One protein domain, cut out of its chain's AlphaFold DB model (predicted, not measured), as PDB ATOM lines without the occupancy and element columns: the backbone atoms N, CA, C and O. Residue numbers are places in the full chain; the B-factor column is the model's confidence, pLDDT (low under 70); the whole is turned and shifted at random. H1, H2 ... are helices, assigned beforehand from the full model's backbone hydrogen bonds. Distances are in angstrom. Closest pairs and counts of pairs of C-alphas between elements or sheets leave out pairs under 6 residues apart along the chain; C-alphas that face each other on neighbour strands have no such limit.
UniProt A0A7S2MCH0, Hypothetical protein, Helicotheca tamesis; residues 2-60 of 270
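Overview. This is residues 2 to 60 of the 270 residues of the protein "Hypothetical protein" of Helicotheca tamesis (UniProt A0A7S2MCH0). Two helices, the long H2 and the shorter H3, lie side by side as a helical hairpin, and a short first helix, H1, sits near H2 without touching either of them. The turn between H1 and H2 sticks out at one end with residues 10 to 16, of which 14 to 16 belong to H2, and after H3 a tail of residues 53 to 60 with no named element folds back. The printed part has 59 residues with three named helices, H1, H2 and H3 in that order along the chain, and no named strand; the class is all helix, with 41 residues in helices. It is only just compact, close to loose, with a radius of gyration of the C-alphas of 12.3 A, and the C-alphas span 35 by 25 by 18 A.

Arrangement. H1, residues 2 to 8, touches no helix, but is near H2, residues 14 to 33, with 7 pairs of C-alphas within 10 A and no pair within 8 A. A tight link of five residues joins H1 to H2. Another tight link of five residues joins H2 to H3, residues 39 to 52, and H2 and H3 form a helical hairpin. They touch, with 5 pairs of C-alphas within 8 A; the closest are those of Val 32 and Pro 39, 5.9 A apart. H2 touches H3 with residues 25 to 32 alone. Their lines stand at a shallow tilt of 12 degrees, and they run opposite ways, centre to centre 11.9 A. H1 and H3 are apart. In H1, H2 and H3 every O i to N i+4 pair is within hydrogen-bond range.

Along the chain. H1 runs from Met 2, with its C-alpha at (186.882, 196.347, 207.196), to Lys 8. H2, the longest helix with 20 residues, begins at C-alpha 14 at (192.352, 210.999, 205.068) and reaches Arg 33, 28.3 A from first to last C-alpha. H3 has 14 residues, from Pro 39 to C-alpha 52 at (187.056, 202.659, 215.592), and measures 20.0 A.

Size, cuts and confidence. The two C-alphas farthest apart are those of Gly 11 and Gly 35, at 35.5 A, while those of Met 2 and Asp 60, the first and last printed, are 21.9 A apart. The printed part has no cut, and neither link between the helices is long. The mean pLDDT of the printed part is 76.3; 14 residues are under 70, namely residues 2 to 3, 48 to 49 and 51 to 60.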
ATOM      1  N   MET A   2     186.561 194.959 206.798       65.00
ATOM      2  CA  MET A   2     186.882 196.347 207.196       65.00
ATOM      3  C   MET A   2     188.165 196.488 208.041       65.00
ATOM      4  O   MET A   2     189.028 197.307 207.742       65.00
ATOM      5  N   ASN A   3     188.339 195.628 209.048       66.00
ATOM      6  CA  ASN A   3     189.546 195.612 209.888       66.00
ATOM      7  C   ASN A   3     190.802 195.177 209.092       66.00
ATOM      8  O   ASN A   3     191.912 195.611 209.376       66.00
ATOM      9  N   ASP A   4     190.624 194.357 208.050       77.00
ATOM     10  CA  ASP A   4     191.724 193.921 207.182       77.00
ATOM     11  C   ASP A   4     192.136 195.033 206.203       77.00
ATOM     12  O   ASP A   4     193.316 195.155 205.881       77.00
ATOM     13  N   TRP A   5     191.186 195.866 205.759       80.50
ATOM     14  CA  TRP A   5     191.468 197.054 204.952       80.50
ATOM     15  C   TRP A   5     192.243 198.097 205.762       80.50
ATOM     16  O   TRP A   5     193.308 198.526 205.326       80.50
ATOM     17  N   LEU A   6     191.783 198.412 206.981       72.00
ATOM     18  CA  LEU A   6     192.442 199.368 207.884       72.00
ATOM     19  C   LEU A   6     193.899 198.984 208.176       72.00
ATOM     20  O   LEU A   6     194.785 199.824 208.065       72.00
ATOM     21  N   LYS A   7     194.168 197.703 208.459       79.25
ATOM     22  CA  LYS A   7     195.538 197.208 208.691       79.25
ATOM     23  C   LYS A   7     196.429 197.281 207.454       79.25
ATOM     24  O   LYS A   7     197.626 197.505 207.572       79.25
ATOM     25  N   LYS A   8     195.870 197.078 206.258       84.88
ATOM     26  CA  LYS A   8     196.627 197.169 204.998       84.88
ATOM     27  C   LYS A   8     196.904 198.610 204.573       84.88
ATOM     28  O   LYS A   8     197.800 198.841 203.768       84.88
ATOM     29  N   LYS A   9     196.118 199.564 205.070       85.00
ATOM     30  CA  LYS A   9     196.107 200.967 204.642       85.00
ATOM     31  C   LYS A   9     196.435 201.918 205.796       85.00
ATOM     32  O   LYS A   9     195.923 203.030 205.860       85.00
ATOM     33  N   GLU A  10     197.343 201.509 206.679       78.38
ATOM     34  CA  GLU A  10     197.761 202.303 207.842       78.38
ATOM     35  C   GLU A  10     198.382 203.662 207.441       78.38
ATOM     36  O   GLU A  10     198.258 204.641 208.172       78.38
ATOM     37  N   GLY A  11     198.932 203.761 206.222       85.06
ATOM     38  CA  GLY A  11     199.422 205.003 205.607       85.06
ATOM     39  C   GLY A  11     198.466 205.693 204.622       85.06
ATOM     40  O   GLY A  11     198.892 206.626 203.950       85.06
ATOM     41  N   ALA A  12     197.213 205.243 204.482       84.88
ATOM     42  CA  ALA A  12     196.265 205.885 203.564       84.88
ATOM     43  C   ALA A  12     195.946 207.316 203.994       84.88
ATOM     44  O   ALA A  12     195.794 207.590 205.192       84.88
ATOM     45  N   SER A  13     195.793 208.185 202.997       87.31
ATOM     46  CA  SER A  13     195.374 209.572 203.181       87.31
ATOM     47  C   SER A  13     193.984 209.652 203.827       87.31
ATOM     48  O   SER A  13     193.194 208.703 203.783       87.31
ATOM     49  N   LEU A  14     193.669 210.790 204.455       76.94
ATOM     50  CA  LEU A  14     192.352 210.999 205.068       76.94
ATOM     51  C   LEU A  14     191.216 210.915 204.039       76.94
ATOM     52  O   LEU A  14     190.146 210.403 204.368       76.94
ATOM     53  N   ASP A  15     191.466 211.345 202.802       82.50
ATOM     54  CA  ASP A  15     190.476 211.310 201.725       82.50
ATOM     55  C   ASP A  15     190.159 209.875 201.285       82.50
ATOM     56  O   ASP A  15     188.988 209.507 201.228       82.50
ATOM     57  N   GLU A  16     191.171 209.019 201.101       84.19
ATOM     58  CA  GLU A  16     190.957 207.594 200.788       84.19
ATOM     59  C   GLU A  16     190.177 206.874 201.899       84.19
ATOM     60  O   GLU A  16     189.312 206.036 201.636       84.19
ATOM     61  N   ARG A  17     190.469 207.200 203.167       79.31
ATOM     62  CA  ARG A  17     189.721 206.656 204.312       79.31
ATOM     63  C   ARG A  17     188.271 207.130 204.293       79.31
ATOM     64  O   ARG A  17     187.375 206.328 204.549       79.31
ATOM     65  N   ARG A  18     188.029 208.407 203.987       78.81
ATOM     66  CA  ARG A  18     186.680 208.978 203.889       78.81
ATOM     67  C   ARG A  18     185.883 208.323 202.763       78.81
ATOM     68  O   ARG A  18     184.728 207.972 202.989       78.81
ATOM     69  N   GLU A  19     186.484 208.126 201.594       84.31
ATOM     70  CA  GLU A  19     185.828 207.505 200.441       84.31
ATOM     71  C   GLU A  19     185.418 206.054 200.731       84.31
ATOM     72  O   GLU A  19     184.244 205.702 200.593       84.31
ATOM     73  N   PHE A  20     186.341 205.238 201.252       83.44
ATOM     74  CA  PHE A  20     186.050 203.858 201.659       83.44
ATOM     75  C   PHE A  20     184.913 203.776 202.691       83.44
ATOM     76  O   PHE A  20     184.049 202.890 202.649       83.44
ATOM     77  N   MET A  21     184.885 204.720 203.630       76.94
ATOM     78  CA  MET A  21     183.845 204.790 204.652       76.94
ATOM     79  C   MET A  21     182.499 205.218 204.086       76.94
ATOM     80  O   MET A  21     181.480 204.634 204.453       76.94
ATOM     81  N   GLN A  22     182.483 206.192 203.176       81.62
ATOM     82  CA  GLN A  22     181.268 206.598 202.479       81.62
ATOM     83  C   GLN A  22     180.681 205.422 201.694       81.62
ATOM     84  O   GLN A  22     179.475 205.185 201.760       81.62
ATOM     85  N   GLU A  23     181.521 204.638 201.016       83.50
ATOM     86  CA  GLU A  23     181.088 203.431 200.312       83.50
ATOM     87  C   GLU A  23     180.500 202.393 201.279       83.50
ATOM     88  O   GLU A  23     179.411 201.861 201.049       83.50
ATOM     89  N   THR A  24     181.181 202.146 202.400       81.81
ATOM     90  CA  THR A  24     180.733 201.196 203.428       81.81
ATOM     91  C   THR A  24     179.396 201.620 204.044       81.81
ATOM     92  O   THR A  24     178.493 200.794 204.197       81.81
ATOM     93  N   LEU A  25     179.230 202.910 204.354       80.12
ATOM     94  CA  LEU A  25     177.981 203.478 204.863       80.12
ATOM     95  C   LEU A  25     176.859 203.376 203.833       80.12
ATOM     96  O   LEU A  25     175.778 202.892 204.161       80.12
ATOM     97  N   ASN A  26     177.116 203.757 202.581       80.69
ATOM     98  CA  ASN A  26     176.136 203.665 201.501       80.69
ATOM     99  C   ASN A  26     175.669 202.219 201.296       80.69
ATOM    100  O   ASN A  26     174.472 201.969 201.144       80.69
ATOM    101  N   ARG A  27     176.597 201.257 201.359       82.50
ATOM    102  CA  ARG A  27     176.288 199.828 201.274       82.50
ATOM    103  C   ARG A  27     175.418 199.372 202.443       82.50
ATOM    104  O   ARG A  27     174.441 198.664 202.222       82.50
ATOM    105  N   MET A  28     175.723 199.804 203.668       79.50
ATOM    106  CA  MET A  28     174.890 199.490 204.834       79.50
ATOM    107  C   MET A  28     173.487 200.086 204.724       79.50
ATOM    108  O   MET A  28     172.510 199.374 204.946       79.50
ATOM    109  N   VAL A  29     173.367 201.352 204.326       75.06
ATOM    110  CA  VAL A  29     172.069 202.011 204.127       75.06
ATOM    111  C   VAL A  29     171.258 201.299 203.044       75.06
ATOM    112  O   VAL A  29     170.067 201.061 203.235       75.06
ATOM    113  N   ALA A  30     171.887 200.904 201.932       78.50
ATOM    114  CA  ALA A  30     171.228 200.116 200.895       78.50
ATOM    115  C   ALA A  30     170.723 198.773 201.447       78.50
ATOM    116  O   ALA A  30     169.550 198.449 201.274       78.50
ATOM    117  N   SER A  31     171.559 198.032 202.181       79.44
ATOM    118  CA  SER A  31     171.172 196.756 202.796       79.44
ATOM    119  C   SER A  31     170.002 196.887 203.775       79.44
ATOM    120  O   SER A  31     169.137 196.015 203.800       79.44
ATOM    121  N   VAL A  32     169.927 197.979 204.543       79.94
ATOM    122  CA  VAL A  32     168.770 198.262 205.412       79.94
ATOM    123  C   VAL A  32     167.527 198.575 204.588       79.94
ATOM    124  O   VAL A  32     166.463 198.023 204.849       79.94
ATOM    125  N   ARG A  33     167.647 199.427 203.559       76.88
ATOM    126  CA  ARG A  33     166.515 199.812 202.699       76.88
ATOM    127  C   ARG A  33     165.892 198.622 201.974       76.88
ATOM    128  O   ARG A  33     164.681 198.611 201.786       76.88
ATOM    129  N   TYR A  34     166.697 197.634 201.593       90.00
ATOM    130  CA  TYR A  34     166.221 196.399 200.967       90.00
ATOM    131  C   TYR A  34     165.806 195.314 201.974       90.00
ATOM    132  O   TYR A  34     165.454 194.213 201.562       90.00
ATOM    133  N   GLY A  35     165.842 195.595 203.282       84.25
ATOM    134  CA  GLY A  35     165.447 194.646 204.326       84.25
ATOM    135  C   GLY A  35     166.404 193.463 204.500       84.25
ATOM    136  O   GLY A  35     166.028 192.457 205.096       84.25
ATOM    137  N   ILE A  36     167.634 193.566 203.987       88.44
ATOM    138  CA  ILE A  36     168.669 192.528 204.122       88.44
ATOM    139  C   ILE A  36     169.219 192.515 205.554       88.44
ATOM    140  O   ILE A  36     169.557 191.460 206.084       88.44
ATOM    141  N   ILE A  37     169.315 193.690 206.183       83.94
ATOM    142  CA  ILE A  37     169.808 193.869 207.554       83.94
ATOM    143  C   ILE A  37     168.762 194.656 208.345       83.94
ATOM    144  O   ILE A  37     168.202 195.625 207.828       83.94
ATOM    145  N   GLN A  38     168.512 194.263 209.597       83.44
ATOM    146  CA  GLN A  38     167.620 195.024 210.471       83.44
ATOM    147  C   GLN A  38     168.227 196.397 210.817       83.44
ATOM    148  O   GLN A  38     169.446 196.495 211.012       83.44
ATOM    149  N   PRO A  39     167.414 197.465 210.914       77.00
ATOM    150  CA  PRO A  39     167.891 198.808 211.254       77.00
ATOM    151  C   PRO A  39     168.757 198.850 212.522       77.00
ATOM    152  O   PRO A  39     169.750 199.577 212.578       77.00
ATOM    153  N   GLU A  40     168.433 198.025 213.516       77.69
ATOM    154  CA  GLU A  40     169.137 197.912 214.793       77.69
ATOM    155  C   GLU A  40     170.557 197.351 214.627       77.69
ATOM    156  O   GLU A  40     171.497 197.798 215.290       77.69
ATOM    157  N   ASP A  41     170.742 196.381 213.733       74.88
ATOM    158  CA  ASP A  41     172.045 195.766 213.463       74.88
ATOM    159  C   ASP A  41     172.926 196.680 212.606       74.88
ATOM    160  O   ASP A  41     174.138 196.794 212.827       74.88
ATOM    161  N   ALA A  42     172.313 197.401 211.668       78.19
ATOM    162  CA  ALA A  42     173.005 198.411 210.881       78.19
ATOM    163  C   ALA A  42     173.447 199.597 211.744       78.19
ATOM    164  O   ALA A  42     174.605 200.002 211.662       78.19
ATOM    165  N   SER A  43     172.576 200.092 212.629       77.19
ATOM    166  CA  SER A  43     172.917 201.139 213.597       77.19
ATOM    167  C   SER A  43     174.118 200.733 214.455       77.19
ATOM    168  O   SER A  43     175.096 201.474 214.555       77.19
ATOM    169  N   ARG A  44     174.123 199.497 214.973       73.69
ATOM    170  CA  ARG A  44     175.262 198.953 215.731       73.69
ATOM    171  C   ARG A  44     176.551 198.897 214.925       73.69
ATOM    172  O   ARG A  44     177.616 199.211 215.456       73.69
ATOM    173  N   THR A  45     176.464 198.516 213.657       74.88
ATOM    174  CA  THR A  45     177.640 198.444 212.788       74.88
ATOM    175  C   THR A  45     178.187 199.841 212.496       74.88
ATOM    176  O   THR A  45     179.384 200.061 212.652       74.88
ATOM    177  N   ILE A  46     177.320 200.806 212.173       75.75
ATOM    178  CA  ILE A  46     177.683 202.218 211.958       75.75
ATOM    179  C   ILE A  46     178.343 202.806 213.208       75.75
ATOM    180  O   ILE A  46     179.392 203.444 213.121       75.75
ATOM    181  N   HIS A  47     177.763 202.543 214.375       71.62
ATOM    182  CA  HIS A  47     178.288 203.003 215.652       71.62
ATOM    183  C   HIS A  47     179.675 202.404 215.945       71.62
ATOM    184  O   HIS A  47     180.601 203.125 216.312       71.62
ATOM    185  N   GLY A  48     179.864 201.103 215.691       67.75
ATOM    186  CA  GLY A  48     181.171 200.449 215.788       67.75
ATOM    187  C   GLY A  48     182.211 201.026 214.820       67.75
ATOM    188  O   GLY A  48     183.370 201.200 215.196       67.75
ATOM    189  N   CYS A  49     181.809 201.369 213.591       66.75
ATOM    190  CA  CYS A  49     182.669 202.038 212.614       66.75
ATOM    191  C   CYS A  49     183.142 203.407 213.114       66.75
ATOM    192  O   CYS A  49     184.330 203.709 213.049       66.75
ATOM    193  N   ALA A  50     182.222 204.223 213.629       70.06
ATOM    194  CA  ALA A  50     182.542 205.552 214.132       70.06
ATOM    195  C   ALA A  50     183.454 205.499 215.370       70.06
ATOM    196  O   ALA A  50     184.440 206.234 215.420       70.06
ATOM    197  N   ALA A  51     183.217 204.555 216.288       65.31
ATOM    198  CA  ALA A  51     184.090 204.315 217.438       65.31
ATOM    199  C   ALA A  51     185.532 203.958 217.033       65.31
ATOM    200  O   ALA A  51     186.484 204.522 217.565       65.31
ATOM    201  N   MET A  52     185.716 203.051 216.064       60.38
ATOM    202  CA  MET A  52     187.056 202.659 215.592       60.38
ATOM    203  C   MET A  52     187.828 203.800 214.924       60.38
ATOM    204  O   MET A  52     189.054 203.757 214.866       60.38
ATOM    205  N   LEU A  53     187.121 204.798 214.403       64.38
ATOM    206  CA  LEU A  53     187.710 205.960 213.746       64.38
ATOM    207  C   LEU A  53     187.915 207.148 214.691       64.38
ATOM    208  O   LEU A  53     188.392 208.189 214.243       64.38
ATOM    209  N   GLY A  54     187.534 207.021 215.966       65.25
ATOM    210  CA  GLY A  54     187.560 208.135 216.913       65.25
ATOM    211  C   GLY A  54     186.623 209.279 216.515       65.25
ATOM    212  O   GLY A  54     186.856 210.423 216.899       65.25
ATOM    213  N   LEU A  55     185.587 208.998 215.715       67.88
ATOM    214  CA  LEU A  55     184.566 209.991 215.405       67.88
ATOM    215  C   LEU A  55     183.722 210.226 216.658       67.88
ATOM    216  O   LEU A  55     183.352 209.273 217.345       67.88
ATOM    217  N   GLN A  56     183.396 211.490 216.934       59.78
ATOM    218  CA  GLN A  56     182.452 211.825 217.996       59.78
ATOM    219  C   GLN A  56     181.093 211.223 217.646       59.78
ATOM    220  O   GLN A  56     180.445 211.608 216.671       59.78
ATOM    221  N   LEU A  57     180.694 210.228 218.426       64.12
ATOM    222  CA  LEU A  57     179.365 209.657 218.360       64.12
ATOM    223  C   LEU A  57     178.389 210.642 219.010       64.12
ATOM    224  O   LEU A  57     178.699 211.235 220.039       64.12
ATOM    225  N   ALA A  58     177.207 210.815 218.413       61.66
ATOM    226  CA  ALA A  58     176.155 211.652 218.997       61.66
ATOM    227  C   ALA A  58     175.650 211.094 220.341       61.66
ATOM    228  O   ALA A  58     175.192 211.847 221.194       61.66
ATOM    229  N   GLU A  59     175.762 209.778 220.523       62.19
ATOM    230  CA  GLU A  59     175.498 209.082 221.777       62.19
ATOM    231  C   GLU A  59     176.726 208.258 222.149       62.19
ATOM    232  O   GLU A  59     177.283 207.556 221.303       62.19
ATOM    233  N   ASP A  60     177.143 208.326 223.409       66.56
ATOM    234  CA  ASP A  60     178.245 207.515 223.909       66.56
ATOM    235  C   ASP A  60     177.959 206.017 223.778       66.56
ATOM    236  O   ASP A  60     176.823 205.560 223.952       66.56
TER     237      ASP A  60